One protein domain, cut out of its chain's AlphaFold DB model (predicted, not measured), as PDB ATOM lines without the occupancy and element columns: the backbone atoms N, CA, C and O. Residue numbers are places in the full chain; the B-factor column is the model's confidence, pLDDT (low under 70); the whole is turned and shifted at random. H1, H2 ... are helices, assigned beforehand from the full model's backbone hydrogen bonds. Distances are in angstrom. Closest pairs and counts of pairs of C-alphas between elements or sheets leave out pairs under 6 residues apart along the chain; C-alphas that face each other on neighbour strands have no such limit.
ATOM      1  N   ARG A  15    -134.493-129.485-152.971       64.50
ATOM      2  CA  ARG A  15    -134.071-128.079-152.966       64.50
ATOM      3  C   ARG A  15    -135.063-127.152-152.253       64.50
ATOM      4  O   ARG A  15    -134.620-126.243-151.565       64.50
ATOM      5  N   THR A  16    -136.368-127.363-152.415       74.44
ATOM      6  CA  THR A  16    -137.411-126.541-151.777       74.44
ATOM      7  C   THR A  16    -137.505-126.858-150.291       74.44
ATOM      8  O   THR A  16    -137.330-125.965-149.472       74.44
ATOM      9  N   ILE A  17    -137.649-128.140-149.941       79.12
ATOM     10  CA  ILE A  17    -137.754-128.559-148.538       79.12
ATOM     11  C   ILE A  17    -136.465-128.273-147.767       79.12
ATOM     12  O   ILE A  17    -136.531-127.880-146.610       79.12
ATOM     13  N   SER A  18    -135.292-128.369-148.405       85.75
ATOM     14  CA  SER A  18    -134.037-127.942-147.777       85.75
ATOM     15  C   SER A  18    -134.020-126.452-147.440       85.75
ATOM     16  O   SER A  18    -133.612-126.095-146.340       85.75
ATOM     17  N   ARG A  19    -134.504-125.581-148.338       88.62
ATOM     18  CA  ARG A  19    -134.587-124.130-148.089       88.62
ATOM     19  C   ARG A  19    -135.587-123.791-146.990       88.62
ATOM     20  O   ARG A  19    -135.291-122.970-146.130       88.62
ATOM     21  N   GLU A  20    -136.747-124.431-147.022       94.00
ATOM     22  CA  GLU A  20    -137.791-124.248-146.018       94.00
ATOM     23  C   GLU A  20    -137.330-124.730-144.634       94.00
ATOM     24  O   GLU A  20    -137.461-124.004-143.650       94.00
ATOM     25  N   LEU A  21    -136.722-125.919-144.554       94.75
ATOM     26  CA  LEU A  21    -136.161-126.449-143.309       94.75
ATOM     27  C   LEU A  21    -134.998-125.594-142.799       94.75
ATOM     28  O   LEU A  21    -134.887-125.386-141.592       94.75
ATOM     29  N   PHE A  22    -134.174-125.050-143.697       94.62
ATOM     30  CA  PHE A  22    -133.091-124.149-143.317       94.62
ATOM     31  C   PHE A  22    -133.635-122.910-142.606       94.62
ATOM     32  O   PHE A  22    -133.129-122.540-141.552       94.62
ATOM     33  N   LEU A  23    -134.714-122.315-143.126       95.62
ATOM     34  CA  LEU A  23    -135.343-121.153-142.503       95.62
ATOM     35  C   LEU A  23    -135.863-121.464-141.090       95.62
ATOM     36  O   LEU A  23    -135.684-120.657-140.184       95.62
ATOM     37  N   LEU A  24    -136.452-122.647-140.885       96.75
ATOM     38  CA  LEU A  24    -136.871-123.106-139.554       96.75
ATOM     39  C   LEU A  24    -135.679-123.411-138.637       96.75
ATOM     40  O   LEU A  24    -135.754-123.152-137.440       96.75
ATOM     41  N   THR A  25    -134.574-123.910-139.193       96.00
ATOM     42  CA  THR A  25    -133.327-124.161-138.456       96.00
ATOM     43  C   THR A  25    -132.731-122.867-137.910       96.00
ATOM     44  O   THR A  25    -132.269-122.847-136.776       96.00
ATOM     45  N   LEU A  26    -132.785-121.758-138.657       95.31
ATOM     46  CA  LEU A  26    -132.292-120.462-138.167       95.31
ATOM     47  C   LEU A  26    -133.005-120.013-136.880       95.31
ATOM     48  O   LEU A  26    -132.370-119.436-135.999       95.31
ATOM     49  N   LEU A  27    -134.289-120.354-136.720       96.50
ATOM     50  CA  LEU A  27    -135.061-120.012-135.521       96.50
ATOM     51  C   LEU A  27    -134.540-120.697-134.246       96.50
ATOM     52  O   LEU A  27    -134.829-120.223-133.150       96.50
ATOM     53  N   SER A  28    -133.787-121.802-134.354       94.94
ATOM     54  CA  SER A  28    -133.176-122.436-133.177       94.94
ATOM     55  C   SER A  28    -131.931-121.701-132.675       94.94
ATOM     56  O   SER A  28    -131.509-121.961-131.551       94.94
ATOM     57  N   PHE A  29    -131.343-120.820-133.492       93.56
ATOM     58  CA  PHE A  29    -130.217-119.962-133.108       93.56
ATOM     59  C   PHE A  29    -130.695-118.626-132.550       93.56
ATOM     60  O   PHE A  29    -130.199-118.181-131.519       93.56
ATOM     61  N   ASP A  30    -131.678-118.015-133.211       94.56
ATOM     62  CA  ASP A  30    -132.314-116.788-132.754       94.56
ATOM     63  C   ASP A  30    -133.822-116.851-133.015       94.56
ATOM     64  O   ASP A  30    -134.305-116.860-134.147       94.56
ATOM     65  N   ARG A  31    -134.590-116.895-131.929       94.94
ATOM     66  CA  ARG A  31    -136.049-117.013-131.982       94.94
ATOM     67  C   ARG A  31    -136.716-115.690-132.340       94.94
ATOM     68  O   ARG A  31    -137.835-115.702-132.849       94.94
ATOM     69  N   THR A  32    -136.041-114.558-132.123       95.06
ATOM     70  CA  THR A  32    -136.582-113.223-132.420       95.06
ATOM     71  C   THR A  32    -136.795-113.011-133.920       95.06
ATOM     72  O   THR A  32    -137.686-112.256-134.316       95.06
ATOM     73  N   LEU A  33    -136.079-113.781-134.753       95.88
ATOM     74  CA  LEU A  33    -136.245-113.844-136.204       95.88
ATOM     75  C   LEU A  33    -137.703-114.088-136.628       95.88
ATOM     76  O   LEU A  33    -138.160-113.541-137.630       95.88
ATOM     77  N   VAL A  34    -138.482-114.838-135.835       95.62
ATOM     78  CA  VAL A  34    -139.895-115.141-136.127       95.62
ATOM     79  C   VAL A  34    -140.785-113.894-136.201       95.62
ATOM     80  O   VAL A  34    -141.862-113.931-136.802       95.62
ATOM     81  N   SER A  35    -140.347-112.800-135.580       94.75
ATOM     82  CA  SER A  35    -141.054-111.522-135.512       94.75
ATOM     83  C   SER A  35    -140.497-110.481-136.481       94.75
ATOM     84  O   SER A  35    -141.033-109.374-136.543       94.75
ATOM     85  N   LEU A  36    -139.447-110.807-137.241       94.88
ATOM     86  CA  LEU A  36    -138.905-109.893-138.235       94.88
ATOM     87  C   LEU A  36    -139.869-109.752-139.411       94.88
ATOM     88  O   LEU A  36    -140.291-110.732-140.025       94.88
ATOM     89  N   ASN A  37    -140.181-108.501-139.734       91.88
ATOM     90  CA  ASN A  37    -140.940-108.123-140.916       91.88
ATOM     91  C   ASN A  37    -139.978-107.769-142.051       91.88
ATOM     92  O   ASN A  37    -138.926-107.162-141.823       91.88
ATOM     93  N   THR A  38    -140.366-108.086-143.282       84.12
ATOM     94  CA  THR A  38    -139.674-107.588-144.472       84.12
ATOM     95  C   THR A  38    -139.927-106.084-144.592       84.12
ATOM     96  O   THR A  38    -141.043-105.597-144.409       84.12
ATOM     97  N   ARG A  39    -138.872-105.313-144.870       80.00
ATOM     98  CA  ARG A  39    -138.911-103.840-144.828       80.00
ATOM     99  C   ARG A  39    -139.187-103.197-146.188       80.00
ATOM    100  O   ARG A  39    -138.729-102.092-146.435       80.00
ATOM    101  N   LEU A  40    -139.935-103.876-147.058       88.12
ATOM    102  CA  LEU A  40    -140.197-103.385-148.408       88.12
ATOM    103  C   LEU A  40    -141.125-102.161-148.386       88.12
ATOM    104  O   LEU A  40    -142.297-102.250-148.010       88.12
ATOM    105  N   SER A  41    -140.604-101.023-148.817       89.69
ATOM    106  CA  SER A  41    -141.257 -99.719-148.837       89.69
ATOM    107  C   SER A  41    -141.523 -99.242-150.267       89.69
ATOM    108  O   SER A  41    -141.020 -99.800-151.237       89.69
ATOM    109  N   GLU A  42    -142.341 -98.199-150.417       89.62
ATOM    110  CA  GLU A  42    -142.614 -97.620-151.738       89.62
ATOM    111  C   GLU A  42    -141.359 -96.981-152.353       89.62
ATOM    112  O   GLU A  42    -141.153 -97.078-153.560       89.62
ATOM    113  N   SER A  43    -140.479 -96.404-151.524       91.31
ATOM    114  CA  SER A  43    -139.210 -95.836-151.987       91.31
ATOM    115  C   SER A  43    -138.290 -96.876-152.616       91.31
ATOM    116  O   SER A  43    -137.586 -96.537-153.563       91.31
ATOM    117  N   ASP A  44    -138.342 -98.131-152.164       89.44
ATOM    118  CA  ASP A  44    -137.533 -99.214-152.738       89.44
ATOM    119  C   ASP A  44    -137.966 -99.549-154.172       89.44
ATOM    120  O   ASP A  44    -137.171-100.035-154.963       89.44
ATOM    121  N   LEU A  45    -139.215 -99.242-154.545       91.50
ATOM    122  CA  LEU A  45    -139.732 -99.464-155.899       91.50
ATOM    123  C   LEU A  45    -139.395 -98.316-156.864       91.50
ATOM    124  O   LEU A  45    -139.775 -98.360-158.040       91.50
ATOM    125  N   THR A  46    -138.708 -97.275-156.390       88.19
ATOM    126  CA  THR A  46    -138.338 -96.125-157.218       88.19
ATOM    127  C   THR A  46    -137.390 -96.570-158.328       88.19
ATOM    128  O   THR A  46    -136.327 -97.114-158.062       88.19
ATOM    129  N   GLY A  47    -137.760 -96.312-159.583       85.56
ATOM    130  CA  GLY A  47    -136.966 -96.693-160.759       85.56
ATOM    131  C   GLY A  47    -137.500 -97.914-161.510       85.56
ATOM    132  O   GLY A  47    -137.165 -98.091-162.679       85.56
ATOM    133  N   PHE A  48    -138.405 -98.691-160.909       89.69
ATOM    134  CA  PHE A  48    -139.094 -99.772-161.608       89.69
ATOM    135  C   PHE A  48    -140.345 -99.260-162.338       89.69
ATOM    136  O   PHE A  48    -141.165 -98.522-161.785       89.69
ATOM    137  N   VAL A  49    -140.536 -99.695-163.585       91.31
ATOM    138  CA  VAL A  49    -141.773 -99.448-164.344       91.31
ATOM    139  C   VAL A  49    -142.762-100.574-164.039       91.31
ATOM    140  O   VAL A  49    -142.771-101.607-164.703       91.31
ATOM    141  N   LEU A  50    -143.569-100.385-162.992       93.75
ATOM    142  CA  LEU A  50    -144.509-101.386-162.473       93.75
ATOM    143  C   LEU A  50    -145.962-100.946-162.664       93.75
ATOM    144  O   LEU A  50    -146.282 -99.767-162.488       93.75
ATOM    145  N   THR A  51    -146.843-101.904-162.950       95.12
ATOM    146  CA  THR A  51    -148.296-101.692-162.903       95.12
ATOM    147  C   THR A  51    -148.779-101.547-161.457       95.12
ATOM    148  O   THR A  51    -148.109-101.988-160.518       95.12
ATOM    149  N   ASP A  52    -149.960-100.956-161.268       95.31
ATOM    150  CA  ASP A  52    -150.543-100.770-159.932       95.31
ATOM    151  C   ASP A  52    -150.816-102.107-159.227       95.31
ATOM    152  O   ASP A  52    -150.599-102.216-158.022       95.31
ATOM    153  N   ASP A  53    -151.180-103.155-159.972       96.00
ATOM    154  CA  ASP A  53    -151.377-104.501-159.421       96.00
ATOM    155  C   ASP A  53    -150.075-105.101-158.870       96.00
ATOM    156  O   ASP A  53    -150.071-105.709-157.798       96.00
ATOM    157  N   VAL A  54    -148.951-104.904-159.572       96.25
ATOM    158  CA  VAL A  54    -147.637-105.389-159.120       96.25
ATOM    159  C   VAL A  54    -147.189-104.625-157.877       96.25
ATOM    160  O   VAL A  54    -146.747-105.242-156.907       96.25
ATOM    161  N   LYS A  55    -147.360-103.295-157.859       95.50
ATOM    162  CA  LYS A  55    -147.069-102.471-156.674       95.50
ATOM    163  C   LYS A  55    -147.932-102.877-155.484       95.50
ATOM    164  O   LYS A  55    -147.407-103.047-154.390       95.50
ATOM    165  N   SER A  56    -149.232-103.066-155.701       95.44
ATOM    166  CA  SER A  56    -150.182-103.483-154.668       95.44
ATOM    167  C   SER A  56    -149.780-104.819-154.045       95.44
ATOM    168  O   SER A  56    -149.733-104.940-152.822       95.44
ATOM    169  N   LEU A  57    -149.387-105.801-154.865       94.69
ATOM    170  CA  LEU A  57    -148.902-107.091-154.375       94.69
ATOM    171  C   LEU A  57    -147.600-106.948-153.568       94.69
ATOM    172  O   LEU A  57    -147.514-107.443-152.442       94.69
ATOM    173  N   LEU A  58    -146.601-106.243-154.104       94.31
ATOM    174  CA  LEU A  58    -145.308-106.034-153.442       94.31
ATOM    175  C   LEU A  58    -145.445-105.281-152.112       94.31
ATOM    176  O   LEU A  58    -144.801-105.632-151.129       94.31
ATOM    177  N   LEU A  59    -146.313-104.276-152.052       93.88
ATOM    178  CA  LEU A  59    -146.514-103.445-150.864       93.88
ATOM    179  C   LEU A  59    -147.613-103.979-149.931       93.88
ATOM    180  O   LEU A  59    -147.942-103.320-148.942       93.88
ATOM    181  N   SER A  60    -148.173-105.154-150.226       92.62
ATOM    182  CA  SER A  60    -149.223-105.766-149.416       92.62
ATOM    183  C   SER A  60    -148.734-106.173-148.025       92.62
ATOM    184  O   SER A  60    -147.558-106.491-147.808       92.62
ATOM    185  N   ASP A  61    -149.673-106.246-147.083       90.31
ATOM    186  CA  ASP A  61    -149.413-106.764-145.737       90.31
ATOM    187  C   ASP A  61    -148.909-108.215-145.770       90.31
ATOM    188  O   ASP A  61    -148.094-108.608-144.939       90.31
ATOM    189  N   GLU A  62    -149.331-109.012-146.758       87.00
ATOM    190  CA  GLU A  62    -148.851-110.384-146.945       87.00
ATOM    191  C   GLU A  62    -147.365-110.432-147.330       87.00
ATOM    192  O   GLU A  62    -146.615-111.282-146.846       87.00
ATOM    193  N   THR A  63    -146.907-109.498-148.161       88.44
ATOM    194  CA  THR A  63    -145.489-109.409-148.525       88.44
ATOM    195  C   THR A  63    -144.642-108.895-147.372       88.44
ATOM    196  O   THR A  63    -143.486-109.307-147.257       88.44
ATOM    197  N   ARG A  64    -145.203-108.020-146.526       89.81
ATOM    198  CA  ARG A  64    -144.510-107.314-145.433       89.81
ATOM    199  C   ARG A  64    -144.540-108.027-144.085       89.81
ATOM    200  O   ARG A  64    -143.721-107.731-143.215       89.81
ATOM    201  N   ARG A  65    -145.475-108.958-143.882       93.19
ATOM    202  CA  ARG A  65    -145.615-109.678-142.609       93.19
ATOM    203  C   ARG A  65    -144.381-110.514-142.285       93.19
ATOM    204  O   ARG A  65    -143.620-110.926-143.167       93.19
ATOM    205  N   SER A  66    -144.265-110.858-141.011       94.75
ATOM    206  CA  SER A  66    -143.332-111.865-140.530       94.75
ATOM    207  C   SER A  66    -143.604-113.244-141.139       94.75
ATOM    208  O   SER A  66    -144.626-113.480-141.803       94.75
ATOM    209  N   LEU A  67    -142.682-114.175-140.890       95.50
ATOM    210  CA  LEU A  67    -142.831-115.580-141.254       95.50
ATOM    211  C   LEU A  67    -144.182-116.136-140.770       95.50
ATOM    212  O   LEU A  67    -144.572-115.940-139.614       95.50
ATOM    213  N   SER A  68    -144.888-116.854-141.641       95.12
ATOM    214  CA  SER A  68    -146.071-117.630-141.267       95.12
ATOM    215  C   SER A  68    -146.102-118.990-141.973       95.12
ATOM    216  O   SER A  68    -145.380-119.190-142.950       95.12
ATOM    217  N   PRO A  69    -146.928-119.937-141.489       95.31
ATOM    218  CA  PRO A  69    -147.067-121.253-142.104       95.31
ATOM    219  C   PRO A  69    -147.384-121.210-143.602       95.31
ATOM    220  O   PRO A  69    -146.914-122.074-144.329       95.31
ATOM    221  N   ASP A  70    -148.099-120.191-144.082       92.75
ATOM    222  CA  ASP A  70    -148.483-120.076-145.496       92.75
ATOM    223  C   ASP A  70    -147.294-119.788-146.433       92.75
ATOM    224  O   ASP A  70    -147.414-119.920-147.649       92.75
ATOM    225  N   ASP A  71    -146.123-119.435-145.884       92.62
ATOM    226  CA  ASP A  71    -144.886-119.286-146.661       92.62
ATOM    227  C   ASP A  71    -144.303-120.648-147.107       92.62
ATOM    228  O   ASP A  71    -143.384-120.681-147.927       92.62
ATOM    229  N   PHE A  72    -144.839-121.771-146.612       92.19
ATOM    230  CA  PHE A  72    -144.337-123.125-146.863       92.19
ATOM    231  C   PHE A  72    -145.195-123.891-147.879       92.19
ATOM    232  O   PHE A  72    -146.426-123.847-147.864       92.19
ATOM    233  N   SER A  73    -144.538-124.643-148.762       86.06
ATOM    234  CA  SER A  73    -145.141-125.194-149.983       86.06
ATOM    235  C   SER A  73    -145.942-126.487-149.804       86.06
ATOM    236  O   SER A  73    -146.793-126.799-150.638       86.06
ATOM    237  N   THR A  74    -145.678-127.268-148.754       86.38
ATOM    238  CA  THR A  74    -146.313-128.581-148.540       86.38
ATOM    239  C   THR A  74    -147.065-128.628-147.222       86.38
ATOM    240  O   THR A  74    -146.609-128.042-146.245       86.38
ATOM    241  N   ASP A  75    -148.154-129.402-147.156       86.19
ATOM    242  CA  ASP A  75    -148.930-129.594-145.922       86.19
ATOM    243  C   ASP A  75    -148.029-129.995-144.741       86.19
ATOM    244  O   ASP A  75    -148.199-129.492-143.633       86.19
ATOM    245  N   PHE A  76    -147.026-130.848-144.989       89.06
ATOM    246  CA  PHE A  76    -146.021-131.226-143.996       89.06
ATOM    247  C   PHE A  76    -145.250-130.012-143.464       89.06
ATOM    248  O   PHE A  76    -145.224-129.775-142.257       89.06
ATOM    249  N   MET A  77    -144.654-129.220-144.358       91.62
ATOM    250  CA  MET A  77    -143.845-128.067-143.964       91.62
ATOM    251  C   MET A  77    -144.682-126.947-143.350       91.62
ATOM    252  O   MET A  77    -144.213-126.295-142.425       91.62
ATOM    253  N   GLN A  78    -145.933-126.774-143.774       93.62
ATOM    254  CA  GLN A  78    -146.872-125.848-143.140       93.62
ATOM    255  C   GLN A  78    -147.187-126.267-141.697       93.62
ATOM    256  O   GLN A  78    -147.192-125.430-140.794       93.62
ATOM    257  N   HIS A  79    -147.413-127.564-141.445       92.44
ATOM    258  CA  HIS A  79    -147.639-128.073-140.089       92.44
ATOM    259  C   HIS A  79    -146.392-127.944-139.215       92.44
ATOM    260  O   HIS A  79    -146.504-127.475-138.079       92.44
ATOM    261  N   LEU A  80    -145.222-128.305-139.749       94.38
ATOM    262  CA  LEU A  80    -143.948-128.145-139.053       94.38
ATOM    263  C   LEU A  80    -143.717-126.670-138.701       94.38
ATOM    264  O   LEU A  80    -143.552-126.339-137.532       94.38
ATOM    265  N   ALA A  81    -143.837-125.773-139.683       96.44
ATOM    266  CA  ALA A  81    -143.708-124.336-139.488       96.44
ATOM    267  C   ALA A  81    -144.693-123.804-138.446       96.44
ATOM    268  O   ALA A  81    -144.303-123.030-137.580       96.44
ATOM    269  N   LYS A  82    -145.955-124.242-138.461       96.12
ATOM    270  CA  LYS A  82    -146.951-123.838-137.460       96.12
ATOM    271  C   LYS A  82    -146.524-124.187-136.033       96.12
ATOM    272  O   LYS A  82    -146.730-123.375-135.131       96.12
ATOM    273  N   VAL A  83    -145.956-125.375-135.821       94.81
ATOM    274  CA  VAL A  83    -145.449-125.801-134.508       94.81
ATOM    275  C   VAL A  83    -144.210-124.989-134.131       94.81
ATOM    276  O   VAL A  83    -144.208-124.348-133.081       94.81
ATOM    277  N   THR A  84    -143.218-124.931-135.017       96.00
ATOM    278  CA  THR A  84    -141.933-124.259-134.784       96.00
ATOM    279  C   THR A  84    -142.084-122.754-134.565       96.00
ATOM    280  O   THR A  84    -141.507-122.210-133.632       96.00
ATOM    281  N   ILE A  85    -142.901-122.066-135.368       96.56
ATOM    282  CA  ILE A  85    -143.180-120.625-135.226       96.56
ATOM    283  C   ILE A  85    -143.835-120.336-133.877       96.56
ATOM    284  O   ILE A  85    -143.531-119.329-133.242       96.56
ATOM    285  N   ARG A  86    -144.752-121.202-133.432       95.94
ATOM    286  CA  ARG A  86    -145.396-121.052-132.126       95.94
ATOM    287  C   ARG A  86    -144.379-121.209-130.995       95.94
ATOM    288  O   ARG A  86    -144.376-120.371-130.106       95.94
ATOM    289  N   GLU A  87    -143.530-122.232-131.052       95.50
ATOM    290  CA  GLU A  87    -142.485-122.467-130.044       95.50
ATOM    291  C   GLU A  87    -141.421-121.362-130.037       95.50
ATOM    292  O   GLU A  87    -140.960-120.958-128.974       95.50
ATOM    293  N   ALA A  88    -141.067-120.809-131.201       95.31
ATOM    294  CA  ALA A  88    -140.171-119.658-131.281       95.31
ATOM    295  C   ALA A  88    -140.783-118.435-130.582       95.31
ATOM    296  O   ALA A  88    -140.104-117.743-129.830       95.31
ATOM    297  N   LYS A  89    -142.087-118.196-130.772       94.50
ATOM    298  CA  LYS A  89    -142.810-117.085-130.132       94.50
ATOM    299  C   LYS A  89    -142.953-117.231-128.617       94.50
ATOM    300  O   LYS A  89    -143.118-116.214-127.949       94.50
ATOM    301  N   THR A  90    -142.934-118.452-128.084       92.94
ATOM    302  CA  THR A  90    -142.991-118.707-126.633       92.94
ATOM    303  C   THR A  90    -141.612-118.880-125.997       92.94
ATOM    304  O   THR A  90    -141.540-119.167-124.811       92.94
ATOM    305  N   ASP A  91    -140.536-118.654-126.759       84.69
ATOM    306  CA  ASP A  91    -139.137-118.819-126.340       84.69
ATOM    307  C   ASP A  91    -138.726-120.273-126.004       84.69
ATOM    308  O   ASP A  91    -137.645-120.529-125.476       84.69
ATOM    309  N   ASP A  92    -139.554-121.251-126.382       90.75
ATOM    310  CA  ASP A  92    -139.360-122.673-126.066       90.75
ATOM    311  C   ASP A  92    -138.602-123.441-127.163       90.75
ATOM    312  O   ASP A  92    -138.188-124.588-126.966       90.75
ATOM    313  N   LEU A  93    -138.419-122.838-128.344       94.06
ATOM    314  CA  LEU A  93    -137.825-123.533-129.482       94.06
ATOM    315  C   LEU A  93    -136.354-123.890-129.226       94.06
ATOM    316  O   LEU A  93    -135.519-123.041-128.915       94.06
ATOM    317  N   THR A  94    -136.011-125.154-129.439       94.38
ATOM    318  CA  THR A  94    -134.632-125.660-129.424       94.38
ATOM    319  C   THR A  94    -134.393-126.529-130.654       94.38
ATOM    320  O   THR A  94    -135.352-126.965-131.291       94.38
ATOM    321  N   LEU A  95    -133.131-126.841-130.972       95.06
ATOM    322  CA  LEU A  95    -132.817-127.816-132.024       95.06
ATOM    323  C   LEU A  95    -133.518-129.160-131.770       95.06
ATOM    324  O   LEU A  95    -134.122-129.721-132.676       95.06
ATOM    325  N   ALA A  96    -133.476-129.650-130.527       93.94
ATOM    326  CA  ALA A  96    -134.146-130.891-130.141       93.94
ATOM    327  C   ALA A  96    -135.676-130.784-130.263       93.94
ATOM    328  O   ALA A  96    -136.326-131.742-130.673       93.94
ATOM    329  N   GLY A  97    -136.248-129.616-129.950       93.19
ATOM    330  CA  GLY A  97    -137.669-129.329-130.161       93.19
ATOM    331  C   GLY A  97    -138.054-129.370-131.641       93.19
ATOM    332  O   GLY A  97    -139.017-130.040-132.003       93.19
ATOM    333  N   LEU A  98    -137.253-128.747-132.513       94.75
ATOM    334  CA  LEU A  98    -137.453-128.788-133.963       94.75
ATOM    335  C   LEU A  98    -137.339-130.218-134.517       94.75
ATOM    336  O   LEU A  98    -138.176-130.641-135.313       94.75
ATOM    337  N   ASP A  99    -136.349-130.981-134.058       94.62
ATOM    338  CA  ASP A  99    -136.159-132.384-134.432       94.62
ATOM    339  C   ASP A  99    -137.358-133.257-134.009       94.62
ATOM    340  O   ASP A  99    -137.935-133.993-134.817       94.62
ATOM    341  N   ALA A 100    -137.836-133.089-132.772       92.31
ATOM    342  CA  ALA A 100    -139.040-133.755-132.278       92.31
ATOM    343  C   ALA A 100    -140.311-133.318-133.036       92.31
ATOM    344  O   ALA A 100    -141.224-134.124-133.265       92.31
ATOM    345  N   ALA A 101    -140.386-132.055-133.468       92.62
ATOM    346  CA  ALA A 101    -141.487-131.542-134.275       92.62
ATOM    347  C   ALA A 101    -141.541-132.207-135.662       92.62
ATOM    348  O   ALA A 101    -142.639-132.517-136.133       92.62
ATOM    349  N   ILE A 102    -140.392-132.513-136.284       92.31
ATOM    350  CA  ILE A 102    -140.325-133.304-137.528       92.31
ATOM    351  C   ILE A 102    -140.953-134.682-137.301       92.31
ATOM    352  O   ILE A 102    -141.892-135.056-138.010       92.31
ATOM    353  N   GLY A 103    -140.491-135.406-136.275       87.81
ATOM    354  CA  GLY A 103    -140.982-136.750-135.960       87.81
ATOM    355  C   GLY A 103    -142.483-136.776-135.653       87.81
ATOM    356  O   GLY A 103    -143.226-137.582-136.211       87.81
ATOM    357  N   SER A 104    -142.961-135.848-134.820       87.44
ATOM    358  CA  SER A 104    -144.383-135.773-134.451       87.44
ATOM    359  C   SER A 104    -145.292-135.346-135.609       87.44
ATOM    360  O   SER A 104    -146.420-135.834-135.712       87.44
ATOM    361  N   THR A 105    -144.819-134.472-136.501       88.75
ATOM    362  CA  THR A 105    -145.573-134.066-137.696       88.75
ATOM    363  C   THR A 105    -145.694-135.234-138.674       88.75
ATOM    364  O   THR A 105    -146.789-135.506-139.164       88.75
ATOM    365  N   LEU A 106    -144.610-135.986-138.897       85.62
ATOM    366  CA  LEU A 106    -144.644-137.188-139.733       85.62
ATOM    367  C   LEU A 106    -145.539-138.278-139.142       85.62
ATOM    368  O   LEU A 106    -146.336-138.854-139.877       85.62
ATOM    369  N   ALA A 107    -145.471-138.509-137.827       83.94
ATOM    370  CA  ALA A 107    -146.326-139.480-137.147       83.94
ATOM    371  C   ALA A 107    -147.816-139.180-137.384       83.94
ATOM    372  O   ALA A 107    -148.553-140.061-137.825       83.94
ATOM    373  N   LYS A 108    -148.237-137.919-137.202       84.50
ATOM    374  CA  LYS A 108    -149.618-137.477-137.470       84.50
ATOM    375  C   LYS A 108    -150.033-137.671-138.926       84.50
ATOM    376  O   LYS A 108    -151.160-138.062-139.194       84.50
ATOM    377  N   MET A 109    -149.137-137.399-139.872       80.94
ATOM    378  CA  MET A 109    -149.433-137.571-141.299       80.94
ATOM    379  C   MET A 109    -149.426-139.039-141.744       80.94
ATOM    380  O   MET A 109    -150.008-139.358-142.777       80.94
ATOM    381  N   SER A 110    -148.766-139.917-140.986       80.25
ATOM    382  CA  SER A 110    -148.714-141.358-141.246       80.25
ATOM    383  C   SER A 110    -149.876-142.145-140.637       80.25
ATOM    384  O   SER A 110    -150.056-143.320-140.958       80.25
ATOM    385  N   GLU A 111    -150.667-141.516-139.767       81.06
ATOM    386  CA  GLU A 111    -151.788-142.157-139.087       81.06
ATOM    387  C   GLU A 111    -152.836-142.633-140.107       81.06
ATOM    388  O   GLU A 111    -153.386-141.854-140.883       81.06
ATOM    389  N   GLY A 112    -153.090-143.945-140.133       74.81
ATOM    390  CA  GLY A 112    -154.041-144.564-141.061       74.81
ATOM    391  C   GLY A 112    -153.503-144.849-142.470       74.81
ATOM    392  O   GLY A 112    -154.281-145.288-143.320       74.81
ATOM    393  N   LEU A 113    -152.207-144.643-142.735       81.31
ATOM    394  CA  LEU A 113    -151.593-145.025-144.010       81.31
ATOM    395  C   LEU A 113    -151.210-146.517-144.062       81.31
ATOM    396  O   LEU A 113    -150.901-147.117-143.029       81.31
ATOM    397  N   PRO A 114    -151.168-147.125-145.263       82.69
ATOM    398  CA  PRO A 114    -150.613-148.463-145.454       82.69
ATOM    399  C   PRO A 114    -149.144-148.557-145.009       82.69
ATOM    400  O   PRO A 114    -148.374-147.609-145.171       82.69
ATOM    401  N   GLU A 115    -148.722-149.729-144.529       78.88
ATOM    402  CA  GLU A 115    -147.376-149.975-143.977       78.88
ATOM    403  C   GLU A 115    -146.232-149.597-144.943       78.88
ATOM    404  O   GLU A 115    -145.226-149.013-144.538       78.88
ATOM    405  N   GLU A 116    -146.403-149.837-146.247       78.19
ATOM    406  CA  GLU A 116    -145.422-149.434-147.265       78.19
ATOM    407  C   GLU A 116    -145.267-147.910-147.395       78.19
ATOM    408  O   GLU A 116    -144.175-147.410-147.685       78.19
ATOM    409  N   GLU A 117    -146.352-147.155-147.213       75.69
ATOM    410  CA  GLU A 117    -146.333-145.691-147.254       75.69
ATOM    411  C   GLU A 117    -145.756-145.123-145.956       75.69
ATOM    412  O   GLU A 117    -144.914-144.222-146.007       75.69
ATOM    413  N   ALA A 118    -146.098-145.724-144.815       73.69
ATOM    414  CA  ALA A 118    -145.496-145.407-143.524       73.69
ATOM    415  C   ALA A 118    -143.970-145.635-143.533       73.69
ATOM    416  O   ALA A 118    -143.210-144.776-143.086       73.69
ATOM    417  N   SER A 119    -143.490-146.732-144.133       74.44
ATOM    418  CA  SER A 119    -142.051-147.007-144.275       74.44
ATOM    419  C   SER A 119    -141.323-145.965-145.141       74.44
ATOM    420  O   SER A 119    -140.201-145.557-144.830       74.44
ATOM    421  N   LYS A 120    -141.953-145.476-146.219       77.56
ATOM    422  CA  LYS A 120    -141.395-144.389-147.049       77.56
ATOM    423  C   LYS A 120    -141.315-143.068-146.285       77.56
ATOM    424  O   LYS A 120    -140.339-142.331-146.445       77.56
ATOM    425  N   LEU A 121    -142.315-142.777-145.455       72.12
ATOM    426  CA  LEU A 121    -142.316-141.599-144.592       72.12
ATOM    427  C   LEU A 121    -141.219-141.680-143.530       72.12
ATOM    428  O   LEU A 121    -140.505-140.699-143.351       72.12
ATOM    429  N   ALA A 122    -141.002-142.845-142.914       74.00
ATOM    430  CA  ALA A 122    -139.913-143.046-141.956       74.00
ATOM    431  C   ALA A 122    -138.533-142.765-142.580       74.00
ATOM    432  O   ALA A 122    -137.752-141.994-142.036       74.00
ATOM    433  N   LYS A 123    -138.266-143.274-143.791       78.50
ATOM    434  CA  LYS A 123    -137.017-142.952-144.516       78.50
ATOM    435  C   LYS A 123    -136.887-141.465-144.851       78.50
ATOM    436  O   LYS A 123    -135.781-140.933-144.915       78.50
ATOM    437  N   SER A 124    -138.013-140.800-145.101       78.06
ATOM    438  CA  SER A 124    -138.038-139.354-145.332       78.06
ATOM    439  C   SER A 124    -137.753-138.584-144.038       78.06
ATOM    440  O   SER A 124    -137.080-137.558-144.099       78.06
ATOM    441  N   ALA A 125    -138.185-139.101-142.883       80.56
ATOM    442  CA  ALA A 125    -137.842-138.577-141.562       80.56
ATOM    443  C   ALA A 125    -136.328-138.578-141.357       80.56
ATOM    444  O   ALA A 125    -135.749-137.523-141.133       80.56
ATOM    445  N   ASP A 126    -135.675-139.729-141.531       84.62
ATOM    446  CA  ASP A 126    -134.224-139.867-141.339       84.62
ATOM    447  C   ASP A 126    -133.431-138.892-142.222       84.62
ATOM    448  O   ASP A 126    -132.442-138.291-141.790       84.62
ATOM    449  N   ALA A 127    -133.891-138.688-143.462       87.25
ATOM    450  CA  ALA A 127    -133.301-137.717-144.376       87.25
ATOM    451  C   ALA A 127    -133.473-136.269-143.883       87.25
ATOM    452  O   ALA A 127    -132.532-135.480-143.984       87.25
ATOM    453  N   LEU A 128    -134.641-135.920-143.334       90.12
ATOM    454  CA  LEU A 128    -134.910-134.602-142.751       90.12
ATOM    455  C   LEU A 128    -134.107-134.369-141.467       90.12
ATOM    456  O   LEU A 128    -133.507-133.309-141.333       90.12
ATOM    457  N   HIS A 129    -134.022-135.362-140.578       91.06
ATOM    458  CA  HIS A 129    -133.198-135.319-139.365       91.06
ATOM    459  C   HIS A 129    -131.719-135.097-139.712       91.06
ATOM    460  O   HIS A 129    -131.063-134.198-139.186       91.06
ATOM    461  N   THR A 130    -131.203-135.860-140.679       92.19
ATOM    462  CA  THR A 130    -129.824-135.702-141.166       92.19
ATOM    463  C   THR A 130    -129.591-134.308-141.748       92.19
ATOM    464  O   THR A 130    -128.551-133.692-141.505       92.19
ATOM    465  N   LEU A 131    -130.554-133.797-142.519       92.44
ATOM    466  CA  LEU A 131    -130.468-132.474-143.125       92.44
ATOM    467  C   LEU A 131    -130.500-131.357-142.076       92.44
ATOM    468  O   LEU A 131    -129.679-130.447-142.168       92.44
ATOM    469  N   LEU A 132    -131.378-131.452-141.075       94.69
ATOM    470  CA  LEU A 132    -131.464-130.517-139.953       94.69
ATOM    471  C   LEU A 132    -130.131-130.438-139.201       94.69
ATOM    472  O   LEU A 132    -129.578-129.355-139.034       94.69
ATOM    473  N   ILE A 133    -129.577-131.588-138.799       94.44
ATOM    474  CA  ILE A 133    -128.299-131.646-138.074       94.44
ATOM    475  C   ILE A 133    -127.176-131.032-138.912       94.44
ATOM    476  O   ILE A 133    -126.360-130.264-138.399       94.44
ATOM    477  N   ARG A 134    -127.139-131.345-140.212       93.56
ATOM    478  CA  ARG A 134    -126.151-130.781-141.131       93.56
ATOM    479  C   ARG A 134    -126.275-129.258-141.222       93.56
ATOM    480  O   ARG A 134    -125.273-128.574-141.062       93.56
ATOM    481  N   GLN A 135    -127.478-128.740-141.459       92.88
ATOM    482  CA  GLN A 135    -127.734-127.303-141.576       92.88
ATOM    483  C   GLN A 135    -127.395-126.564-140.280       92.88
ATOM    484  O   GLN A 135    -126.732-125.530-140.311       92.88
ATOM    485  N   HIS A 136    -127.781-127.122-139.133       93.94
ATOM    486  CA  HIS A 136    -127.440-126.560-137.833       93.94
ATOM    487  C   HIS A 136    -125.922-126.513-137.631       93.94
ATOM    488  O   HIS A 136    -125.374-125.507-137.182       93.94
ATOM    489  N   ARG A 137    -125.209-127.586-137.986       90.88
ATOM    490  CA  ARG A 137    -123.749-127.618-137.907       90.88
ATOM    491  C   ARG A 137    -123.106-126.563-138.810       90.88
ATOM    492  O   ARG A 137    -122.224-125.859-138.339       90.88
ATOM    493  N   GLU A 138    -123.574-126.418-140.049       88.12
ATOM    494  CA  GLU A 138    -123.086-125.400-140.993       88.12
ATOM    495  C   GLU A 138    -123.243-123.975-140.424       88.12
ATOM    496  O   GLU A 138    -122.304-123.186-140.481       88.12
ATOM    497  N   VAL A 139    -124.387-123.657-139.804       86.75
ATOM    498  CA  VAL A 139    -124.623-122.350-139.153       86.75
ATOM    499  C   VAL A 139    -123.745-122.167-137.910       86.75
ATOM    500  O   VAL A 139    -123.177-121.097-137.707       86.75
ATOM    501  N   THR A 140    -123.584-123.222-137.105       88.50
ATOM    502  CA  THR A 140    -122.727-123.198-135.907       88.50
ATOM    503  C   THR A 140    -121.263-122.946-136.273       88.50
ATOM    504  O   THR A 140    -120.593-122.148-135.626       88.50
ATOM    505  N   GLU A 141    -120.760-123.619-137.311       84.94
ATOM    506  CA  GLU A 141    -119.376-123.486-137.781       84.94
ATOM    507  C   GLU A 141    -119.114-122.129-138.445       84.94
ATOM    508  O   GLU A 141    -118.004-121.608-138.340       84.94
ATOM    509  N   ALA A 142    -120.124-121.542-139.094       82.75
ATOM    510  CA  ALA A 142    -120.023-120.210-139.679       82.75
ATOM    511  C   ALA A 142    -119.933-119.092-138.626       82.75
ATOM    512  O   ALA A 142    -119.349-118.050-138.912       82.75
ATOM    513  N   ASN A 143    -120.459-119.324-137.416       82.56
ATOM    514  CA  ASN A 143    -120.389-118.396-136.283       82.56
ATOM    515  C   ASN A 143    -120.879-116.976-136.636       82.56
ATOM    516  O   ASN A 143    -120.209-115.984-136.344       82.56
ATOM    517  N   PHE A 144    -122.042-116.907-137.289       83.44
ATOM    518  CA  PHE A 144    -122.672-115.651-137.692       83.44
ATOM    519  C   PHE A 144    -123.019-114.770-136.489       83.44
ATOM    520  O   PHE A 144    -123.482-115.257-135.452       83.44
ATOM    521  N   ALA A 145    -122.854-113.462-136.656       85.81
ATOM    522  CA  ALA A 145    -123.392-112.478-135.733       85.81
ATOM    523  C   ALA A 145    -124.931-112.378-135.849       85.81
ATOM    524  O   ALA A 145    -125.550-112.872-136.793       85.81
ATOM    525  N   VAL A 146    -125.576-111.765-134.853       87.44
ATOM    526  CA  VAL A 146    -127.051-111.684-134.762       87.44
ATOM    527  C   VAL A 146    -127.658-110.883-135.923       87.44
ATOM    528  O   VAL A 146    -128.708-111.237-136.462       87.44
ATOM    529  N   ASP A 147    -126.988-109.809-136.325       86.88
ATOM    530  CA  ASP A 147    -127.326-109.004-137.497       86.88
ATOM    531  C   ASP A 147    -127.172-109.805-138.796       86.88
ATOM    532  O   ASP A 147    -128.107-109.847-139.595       86.88
ATOM    533  N   GLU A 148    -126.074-110.546-138.958       87.06
ATOM    534  CA  GLU A 148    -125.870-111.421-140.121       87.06
ATOM    535  C   GLU A 148    -126.952-112.512-140.223       87.06
ATOM    536  O   GLU A 148    -127.475-112.777-141.308       87.06
ATOM    537  N   LEU A 149    -127.342-113.127-139.100       88.19
ATOM    538  CA  LEU A 149    -128.443-114.098-139.060       88.19
ATOM    539  C   LEU A 149    -129.780-113.469-139.457       88.19
ATOM    540  O   LEU A 149    -130.567-114.110-140.158       88.19
ATOM    541  N   SER A 150    -130.029-112.230-139.032       92.75
ATOM    542  CA  SER A 150    -131.236-111.483-139.390       92.75
ATOM    543  C   SER A 150    -131.314-111.229-140.895       92.75
ATOM    544  O   SER A 150    -132.357-111.478-141.505       92.75
ATOM    545  N   ASP A 151    -130.204-110.815-141.507       88.69
ATOM    546  CA  ASP A 151    -130.125-110.566-142.948       88.69
ATOM    547  C   ASP A 151    -130.283-111.862-143.753       88.69
ATOM    548  O   ASP A 151    -131.085-111.923-144.689       88.69
ATOM    549  N   ILE A 152    -129.599-112.940-143.346       90.31
ATOM    550  CA  ILE A 152    -129.748-114.267-143.961       90.31
ATOM    551  C   ILE A 152    -131.200-114.746-143.859       90.31
ATOM    552  O   ILE A 152    -131.748-115.277-144.826       90.31
ATOM    553  N   PHE A 153    -131.838-114.581-142.700       93.69
ATOM    554  CA  PHE A 153    -133.222-114.993-142.494       93.69
ATOM    555  C   PHE A 153    -134.182-114.238-143.418       93.69
ATOM    556  O   PHE A 153    -135.012-114.865-144.084       93.69
ATOM    557  N   LEU A 154    -134.053-112.913-143.498       91.88
ATOM    558  CA  LEU A 154    -134.896-112.075-144.349       91.88
ATOM    559  C   LEU A 154    -134.690-112.377-145.840       91.88
ATOM    560  O   LEU A 154    -135.680-112.529-146.558       91.88
ATOM    561  N   ASP A 155    -133.444-112.551-146.286       88.75
ATOM    562  CA  ASP A 155    -133.112-112.976-147.653       88.75
ATOM    563  C   ASP A 155    -133.790-114.312-147.994       88.75
ATOM    564  O   ASP A 155    -134.497-114.458-148.997       88.75
ATOM    565  N   ARG A 156    -133.645-115.308-147.114       90.44
ATOM    566  CA  ARG A 156    -134.211-116.647-147.324       90.44
ATOM    567  C   ARG A 156    -135.738-116.648-147.303       90.44
ATOM    568  O   ARG A 156    -136.339-117.326-148.140       90.44
ATOM    569  N   LEU A 157    -136.364-115.880-146.412       93.12
ATOM    570  CA  LEU A 157    -137.815-115.684-146.394       93.12
ATOM    571  C   LEU A 157    -138.302-115.059-147.706       93.12
ATOM    572  O   LEU A 157    -139.285-115.517-148.294       93.12
ATOM    573  N   ALA A 158    -137.595-114.048-148.202       90.31
ATOM    574  CA  ALA A 158    -137.950-113.393-149.445       90.31
ATOM    575  C   ALA A 158    -137.846-114.352-150.648       90.31
ATOM    576  O   ALA A 158    -138.774-114.424-151.456       90.31
ATOM    577  N   TYR A 159    -136.810-115.198-150.708       89.19
ATOM    578  CA  TYR A 159    -136.711-116.259-151.718       89.19
ATOM    579  C   TYR A 159    -137.843-117.295-151.647       89.19
ATOM    580  O   TYR A 159    -138.283-117.773-152.699       89.19
ATOM    581  N   LEU A 160    -138.326-117.660-150.451       90.62
ATOM    582  CA  LEU A 160    -139.500-118.537-150.330       90.62
ATOM    583  C   LEU A 160    -140.744-117.874-150.929       90.62
ATOM    584  O   LEU A 160    -141.434-118.491-151.740       90.62
ATOM    585  N   ARG A 161    -140.986-116.597-150.618       91.44
ATOM    586  CA  ARG A 161    -142.133-115.845-151.153       91.44
ATOM    587  C   ARG A 161    -142.074-115.693-152.670       91.44
ATOM    588  O   ARG A 161    -143.061-115.977-153.340       91.44
ATOM    589  N   ILE A 162    -140.903-115.362-153.217       91.19
ATOM    590  CA  ILE A 162    -140.652-115.334-154.668       91.19
ATOM    591  C   ILE A 162    -141.002-116.686-155.302       91.19
ATOM    592  O   ILE A 162    -141.692-116.743-156.320       91.19
ATOM    593  N   SER A 163    -140.569-117.792-154.686       89.75
ATOM    594  CA  SER A 163    -140.872-119.143-155.170       89.75
ATOM    595  C   SER A 163    -142.371-119.465-155.120       89.75
ATOM    596  O   SER A 163    -142.890-120.121-156.031       89.75
ATOM    597  N   ASN A 164    -143.077-119.008-154.086       89.56
ATOM    598  CA  ASN A 164    -144.523-119.185-153.962       89.56
ATOM    599  C   ASN A 164    -145.267-118.383-155.031       89.56
ATOM    600  O   ASN A 164    -146.145-118.928-155.697       89.56
ATOM    601  N   TRP A 165    -144.871-117.132-155.272       92.62
ATOM    602  CA  TRP A 165    -145.458-116.313-156.328       92.62
ATOM    603  C   TRP A 165    -145.237-116.900-157.718       92.62
ATOM    604  O   TRP A 165    -146.191-116.985-158.489       92.62
ATOM    605  N   ALA A 166    -144.032-117.394-158.013       91.56
ATOM    606  CA  ALA A 166    -143.758-118.097-159.263       91.56
ATOM    607  C   ALA A 166    -144.655-119.340-159.423       91.56
ATOM    608  O   ALA A 166    -145.255-119.549-160.476       91.56
ATOM    609  N   SER A 167    -144.836-120.116-158.351       89.81
ATOM    610  CA  SER A 167    -145.729-121.284-158.352       89.81
ATOM    611  C   SER A 167    -147.199-120.894-158.567       89.81
ATOM    612  O   SER A 167    -147.933-121.581-159.282       89.81
ATOM    613  N   CYS A 168    -147.645-119.779-157.979       92.19
ATOM    614  CA  CYS A 168    -148.974-119.220-158.223       92.19
ATOM    615  C   CYS A 168    -149.141-118.772-159.678       92.19
ATOM    616  O   CYS A 168    -150.158-119.103-160.286       92.19
ATOM    617  N   ALA A 169    -148.150-118.086-160.251       94.75
ATOM    618  CA  ALA A 169    -148.164-117.668-161.649       94.75
ATOM    619  C   ALA A 169    -148.255-118.870-162.601       94.75
ATOM    620  O   ALA A 169    -149.088-118.885-163.504       94.75
ATOM    621  N   GLU A 170    -147.469-119.925-162.365       94.06
ATOM    622  CA  GLU A 170    -147.550-121.168-163.140       94.06
ATOM    623  C   GLU A 170    -148.931-121.830-163.055       94.06
ATOM    624  O   GLU A 170    -149.430-122.364-164.050       94.06
ATOM    625  N   ARG A 171    -149.557-121.815-161.870       95.00
ATOM    626  CA  ARG A 171    -150.917-122.334-161.688       95.00
ATOM    627  C   ARG A 171    -151.923-121.515-162.493       95.00
ATOM    628  O   ARG A 171    -152.680-122.106-163.255       95.00
ATOM    629  N   TRP A 172    -151.895-120.189-162.369       95.81
ATOM    630  CA  TRP A 172    -152.808-119.308-163.098       95.81
ATOM    631  C   TRP A 172    -152.627-119.413-164.610       95.81
ATOM    632  O   TRP A 172    -153.621-119.513-165.314       95.81
ATOM    633  N   ASN A 173    -151.394-119.524-165.108       96.31
ATOM    634  CA  ASN A 173    -151.133-119.777-166.528       96.31
ATOM    635  C   ASN A 173    -151.747-121.095-167.020       96.31
ATOM    636  O   ASN A 173    -152.251-121.172-168.140       96.31
ATOM    637  N   ARG A 174    -151.708-122.148-166.194       96.38
ATOM    638  CA  ARG A 174    -152.316-123.439-166.538       96.38
ATOM    639  C   ARG A 174    -153.837-123.341-166.597       96.38
ATOM    640  O   ARG A 174    -154.419-123.781-167.581       96.38
ATOM    641  N   GLU A 175    -154.451-122.749-165.576       95.81
ATOM    642  CA  GLU A 175    -155.904-122.551-165.516       95.81
ATOM    643  C   GLU A 175    -156.385-121.631-166.650       95.81
ATOM    644  O   GLU A 175    -157.359-121.946-167.328       95.81
ATOM    645  N   ALA A 176    -155.652-120.551-166.940       94.62
ATOM    646  CA  ALA A 176    -155.923-119.660-168.067       94.62
ATOM    647  C   ALA A 176    -155.936-120.420-169.396       94.62
ATOM    648  O   ALA A 176    -156.849-120.258-170.201       94.62
ATOM    649  N   ASN A 177    -154.955-121.301-169.608       94.94
ATOM    650  CA  ASN A 177    -154.883-122.114-170.816       94.94
ATOM    651  C   ASN A 177    -156.064-123.095-170.927       94.94
ATOM    652  O   ASN A 177    -156.582-123.304-172.018       94.94
ATOM    653  N   GLU A 178    -156.520-123.678-169.818       95.88
ATOM    654  CA  GLU A 178    -157.713-124.539-169.793       95.88
ATOM    655  C   GLU A 178    -158.995-123.751-170.134       95.88
ATOM    656  O   GLU A 178    -159.819-124.216-170.929       95.88
ATOM    657  N   HIS A 179    -159.140-122.531-169.609       94.00
ATOM    658  CA  HIS A 179    -160.244-121.629-169.953       94.00
ATOM    659  C   HIS A 179    -160.199-121.171-171.416       94.00
ATOM    660  O   HIS A 179    -161.226-121.173-172.095       94.00
ATOM    661  N   ASN A 180    -159.010-120.870-171.937       92.31
ATOM    662  CA  ASN A 180    -158.818-120.488-173.332       92.31
ATOM    663  C   ASN A 180    -159.214-121.631-174.282       92.31
ATOM    664  O   ASN A 180    -159.976-121.440-175.225       92.31
ATOM    665  N   LEU A 181    -158.771-122.859-173.984       93.94
ATOM    666  CA  LEU A 181    -159.115-124.052-174.766       93.94
ATOM    667  C   LEU A 181    -160.610-124.407-174.715       93.94
ATOM    668  O   LEU A 181    -161.111-125.056-175.631       93.94
ATOM    669  N   SER A 182    -161.319-123.998-173.661       92.56
ATOM    670  CA  SER A 182    -162.768-124.195-173.515       92.56
ATOM    671  C   SER A 182    -163.609-123.022-174.038       92.56
ATOM    672  O   SER A 182    -164.835-123.074-173.950       92.56
ATOM    673  N   GLY A 183    -162.981-121.991-174.619       91.38
ATOM    674  CA  GLY A 183    -163.656-120.839-175.231       91.38
ATOM    675  C   GLY A 183    -164.105-119.752-174.246       91.38
ATOM    676  O   GLY A 183    -164.903-118.892-174.610       91.38
ATOM    677  N   SER A 184    -163.616-119.779-173.002       93.19
ATOM    678  CA  SER A 184    -163.868-118.746-171.983       93.19
ATOM    679  C   SER A 184    -162.759-117.685-172.018       93.19
ATOM    680  O   SER A 184    -161.893-117.638-171.144       93.19
ATOM    681  N   GLU A 185    -162.734-116.873-173.079       92.25
ATOM    682  CA  GLU A 185    -161.619-115.951-173.372       92.25
ATOM    683  C   GLU A 185    -161.420-114.881-172.287       92.25
ATOM    684  O   GLU A 185    -160.292-114.625-171.877       92.25
ATOM    685  N   LYS A 186    -162.503-114.303-171.751       94.06
ATOM    686  CA  LYS A 186    -162.415-113.257-170.714       94.06
ATOM    687  C   LYS A 186    -161.832-113.787-169.408       94.06
ATOM    688  O   LYS A 186    -161.027-113.123-168.757       94.06
ATOM    689  N   GLU A 187    -162.243-114.987-169.012       94.44
ATOM    690  CA  GLU A 187    -161.714-115.673-167.840       94.44
ATOM    691  C   GLU A 187    -160.235-116.024-168.038       94.44
ATOM    692  O   GLU A 187    -159.429-115.820-167.128       94.44
ATOM    693  N   ALA A 188    -159.859-116.482-169.237       94.00
ATOM    694  CA  ALA A 188    -158.471-116.764-169.578       94.00
ATOM    695  C   ALA A 188    -157.593-115.505-169.521       94.00
ATOM    696  O   ALA A 188    -156.545-115.528-168.879       94.00
ATOM    697  N   GLU A 189    -158.027-114.397-170.129       96.06
ATOM    698  CA  GLU A 189    -157.318-113.111-170.097       96.06
ATOM    699  C   GLU A 189    -157.087-112.620-168.666       96.06
ATOM    700  O   GLU A 189    -155.968-112.248-168.309       96.06
ATOM    701  N   SER A 190    -158.118-112.682-167.818       96.38
ATOM    702  CA  SER A 190    -158.018-112.310-166.402       96.38
ATOM    703  C   SER A 190    -156.985-113.162-165.651       96.38
ATOM    704  O   SER A 190    -156.155-112.642-164.898       96.38
ATOM    705  N   LEU A 191    -156.973-114.478-165.889       96.62
ATOM    706  CA  LEU A 191    -156.010-115.390-165.267       96.62
ATOM    707  C   LEU A 191    -154.580-115.191-165.797       96.62
ATOM    708  O   LEU A 191    -153.638-115.247-165.005       96.62
ATOM    709  N   TYR A 192    -154.403-114.906-167.091       97.50
ATOM    710  CA  TYR A 192    -153.097-114.550-167.656       97.50
ATOM    711  C   TYR A 192    -152.568-113.233-167.085       97.50
ATOM    712  O   TYR A 192    -151.399-113.164-166.706       97.50
ATOM    713  N   ALA A 193    -153.420-112.211-166.951       96.62
ATOM    714  CA  ALA A 193    -153.046-110.948-166.317       96.62
ATOM    715  C   ALA A 193    -152.606-111.172-164.864       96.62
ATOM    716  O   ALA A 193    -151.546-110.705-164.449       96.62
ATOM    717  N   LYS A 194    -153.356-111.986-164.110       96.94
ATOM    718  CA  LYS A 194    -152.977-112.378-162.749       96.94
ATOM    719  C   LYS A 194    -151.637-113.113-162.720       96.94
ATOM    720  O   LYS A 194    -150.805-112.821-161.867       96.94
ATOM    721  N   ALA A 195    -151.401-114.051-163.637       96.81
ATOM    722  CA  ALA A 195    -150.125-114.753-163.729       96.81
ATOM    723  C   ALA A 195    -148.962-113.781-163.983       96.81
ATOM    724  O   ALA A 195    -147.955-113.845-163.279       96.81
ATOM    725  N   ALA A 196    -149.134-112.842-164.920       97.12
ATOM    726  CA  ALA A 196    -148.144-111.817-165.234       97.12
ATOM    727  C   ALA A 196    -147.815-110.939-164.017       97.12
ATOM    728  O   ALA A 196    -146.638-110.721-163.736       97.12
ATOM    729  N   THR A 197    -148.820-110.520-163.240       97.38
ATOM    730  CA  THR A 197    -148.615-109.755-161.998       97.38
ATOM    731  C   THR A 197    -147.718-110.501-161.009       97.38
ATOM    732  O   THR A 197    -146.757-109.931-160.496       97.38
ATOM    733  N   TYR A 198    -147.984-111.788-160.759       96.75
ATOM    734  CA  TYR A 198    -147.170-112.590-159.836       96.75
ATOM    735  C   TYR A 198    -145.751-112.839-160.368       96.75
ATOM    736  O   TYR A 198    -144.798-112.795-159.589       96.75
ATOM    737  N   THR A 199    -145.587-113.064-161.676       96.75
ATOM    738  CA  THR A 199    -144.263-113.199-162.304       96.75
ATOM    739  C   THR A 199    -143.453-111.911-162.173       96.75
ATOM    740  O   THR A 199    -142.327-111.951-161.681       96.75
ATOM    741  N   MET A 200    -144.036-110.765-162.533       96.44
ATOM    742  CA  MET A 200    -143.364-109.468-162.436       96.44
ATOM    743  C   MET A 200    -143.027-109.102-160.988       96.44
ATOM    744  O   MET A 200    -141.934-108.601-160.730       96.44
ATOM    745  N   ALA A 201    -143.917-109.381-160.030       95.94
ATOM    746  CA  ALA A 201    -143.632-109.163-158.613       95.94
ATOM    747  C   ALA A 201    -142.469-110.041-158.122       95.94
ATOM    748  O   ALA A 201    -141.579-109.549-157.432       95.94
ATOM    749  N   ALA A 202    -142.429-111.318-158.513       94.31
ATOM    750  CA  ALA A 202    -141.341-112.229-158.159       94.31
ATOM    751  C   ALA A 202    -139.988-111.774-158.727       94.31
ATOM    752  O   ALA A 202    -138.975-111.820-158.028       94.31
ATOM    753  N   GLU A 203    -139.963-111.314-159.977       93.94
ATOM    754  CA  GLU A 203    -138.751-110.799-160.618       93.94
ATOM    755  C   GLU A 203    -138.289-109.477-160.007       93.94
ATOM    756  O   GLU A 203    -137.116-109.355-159.662       93.94
ATOM    757  N   THR A 204    -139.211-108.536-159.804       94.19
ATOM    758  CA  THR A 204    -138.920-107.240-159.174       94.19
ATOM    759  C   THR A 204    -138.371-107.444-157.770       94.19
ATOM    760  O   THR A 204    -137.330-106.897-157.423       94.19
ATOM    761  N   TYR A 205    -139.021-108.287-156.961       92.56
ATOM    762  CA  TYR A 205    -138.569-108.510-155.593       92.56
ATOM    763  C   TYR A 205    -137.199-109.189-155.544       92.56
ATOM    764  O   TYR A 205    -136.366-108.836-154.716       92.56
ATOM    765  N   ARG A 206    -136.928-110.109-156.477       90.00
ATOM    766  CA  ARG A 206    -135.601-110.710-156.632       90.00
ATOM    767  C   ARG A 206    -134.529-109.660-156.932       90.00
ATOM    768  O   ARG A 206    -133.478-109.731-156.307       90.00
ATOM    769  N   MET A 207    -134.787-108.714-157.839       90.19
ATOM    770  CA  MET A 207    -133.841-107.631-158.152       90.19
ATOM    771  C   MET A 207    -133.551-106.772-156.917       90.19
ATOM    772  O   MET A 207    -132.390-106.570-156.575       90.19
ATOM    773  N   LEU A 208    -134.592-106.399-156.164       88.62
ATOM    774  CA  LEU A 208    -134.447-105.618-154.928       88.62
ATOM    775  C   LEU A 208    -133.545-106.294-153.891       88.62
ATOM    776  O   LEU A 208    -132.729-105.635-153.256       88.62
ATOM    777  N   ILE A 209    -133.678-107.610-153.717       84.06
ATOM    778  CA  ILE A 209    -132.861-108.376-152.763       84.06
ATOM    779  C   ILE A 209    -131.423-108.545-153.274       84.06
ATOM    780  O   ILE A 209    -130.486-108.599-152.483       84.06
ATOM    781  N   GLN A 210    -131.242-108.646-154.594       80.69
ATOM    782  CA  GLN A 210    -129.926-108.779-155.228       80.69
ATOM    783  C   GLN A 210    -129.164-107.445-155.302       80.69
ATOM    784  O   GLN A 210    -127.946-107.466-155.473       80.69
ATOM    785  N   GLY A 211    -129.852-106.316-155.092       72.81
ATOM    786  CA  GLY A 211    -129.284-104.970-155.195       72.81
ATOM    787  C   GLY A 211    -129.142-104.479-156.639       72.81
ATOM    788  O   GLY A 211    -128.301-103.614-156.888       72.81
TER     789      GLY A 211
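This is residues 15 to 211 of the 212 residues of an uncharacterized protein of Clostridiaceae bacterium (UniProt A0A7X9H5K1). Two long helical hairpins, H6 with H7 and H8 with H9, make the two limbs of a wide V, and H1 and H5 fill the notch between them. H1 packs on both H7 and H8, H2 sits near the closed end of the V, and H3 packs on H9, reached from H2 by the long link of residues 36 to 51. The printed part has 197 residues, with nine named helices in order from H1 to H9 and no named strand, an all-helix domain. It is only just compact, close to loose, with a radius of gyration of the C-alphas of 19.2 A and spans of 51 by 46 by 26 A.

H8, residues 146 to 181, forms a helical hairpin with H9, residues 185 to 210: they touch at a shallow tilt of 19 degrees, opposite ways, and their closest C-alphas, of Ala 169 and Ala 195, are 4.1 A apart. H3, residues 52 to 58, touches H9 at residues 197 to 205 alone, at a steep tilt of 50 degrees; the closest C-alphas are those of Val 54 and Thr 197, 5.3 A. H4, residues 61 to 64, is close to H8 but not clearly touching, with C-alphas 63 and 161 closest at 7.7 A. The hub is H1, residues 15 to 26, which touches H8 at residues 149 to 160 alone, at a shallow tilt of 33 degrees, only just short of steep; Leu 23 and Phe 153 have the closest C-alphas, 6.5 A. H1 touches H7, residues 115 to 142, at a steep tilt of 55 degrees, with C-alphas 25 and 136 closest at 6.4 A. H1 touches H5, residues 75 to 89, at a shallow tilt of 13 degrees, the same way, with C-alphas 24 and 81 closest at 6.9 A. H6, residues 95 to 110, forms helical hairpins with H5, C-alphas 80 and 105 being closest at 6.3 A, and with H7, C-alphas 110 and 118 being closest at 5.7 A. H2, residues 31 to 35, touches H5, with C-alphas 31 and 88 closest at 4.9 A. H7 and H9 are apart. Every O i to N i+4 pair is within hydrogen-bond range in H1, H3 and H5 to H9; H2 has 0 of 1, but 2 of 2 O i to N i+3 pairs, and H4 is too short for an i+4 pair.

H8 is 52.7 A long from C-alpha 146 at (-127.051, -111.684, -134.762) to C-alpha 181 at (-159.115, -124.052, -174.766). H7 measures 40.7 A, H9 37.2 A, H6 22.8 A and H5 21.1 A. H1 begins at C-alpha 15, (-134.071, -128.079, -152.966), and H9 ends at C-alpha 210, (-129.926, -108.779, -155.228).

The two C-alphas farthest apart, of Asn 143 and Gly 183, are 58.3 A apart. The printed part has no cut, and the link from H2 to H3 is long. Mean pLDDT of the printed part is 90.5, and residue 15 is under 70.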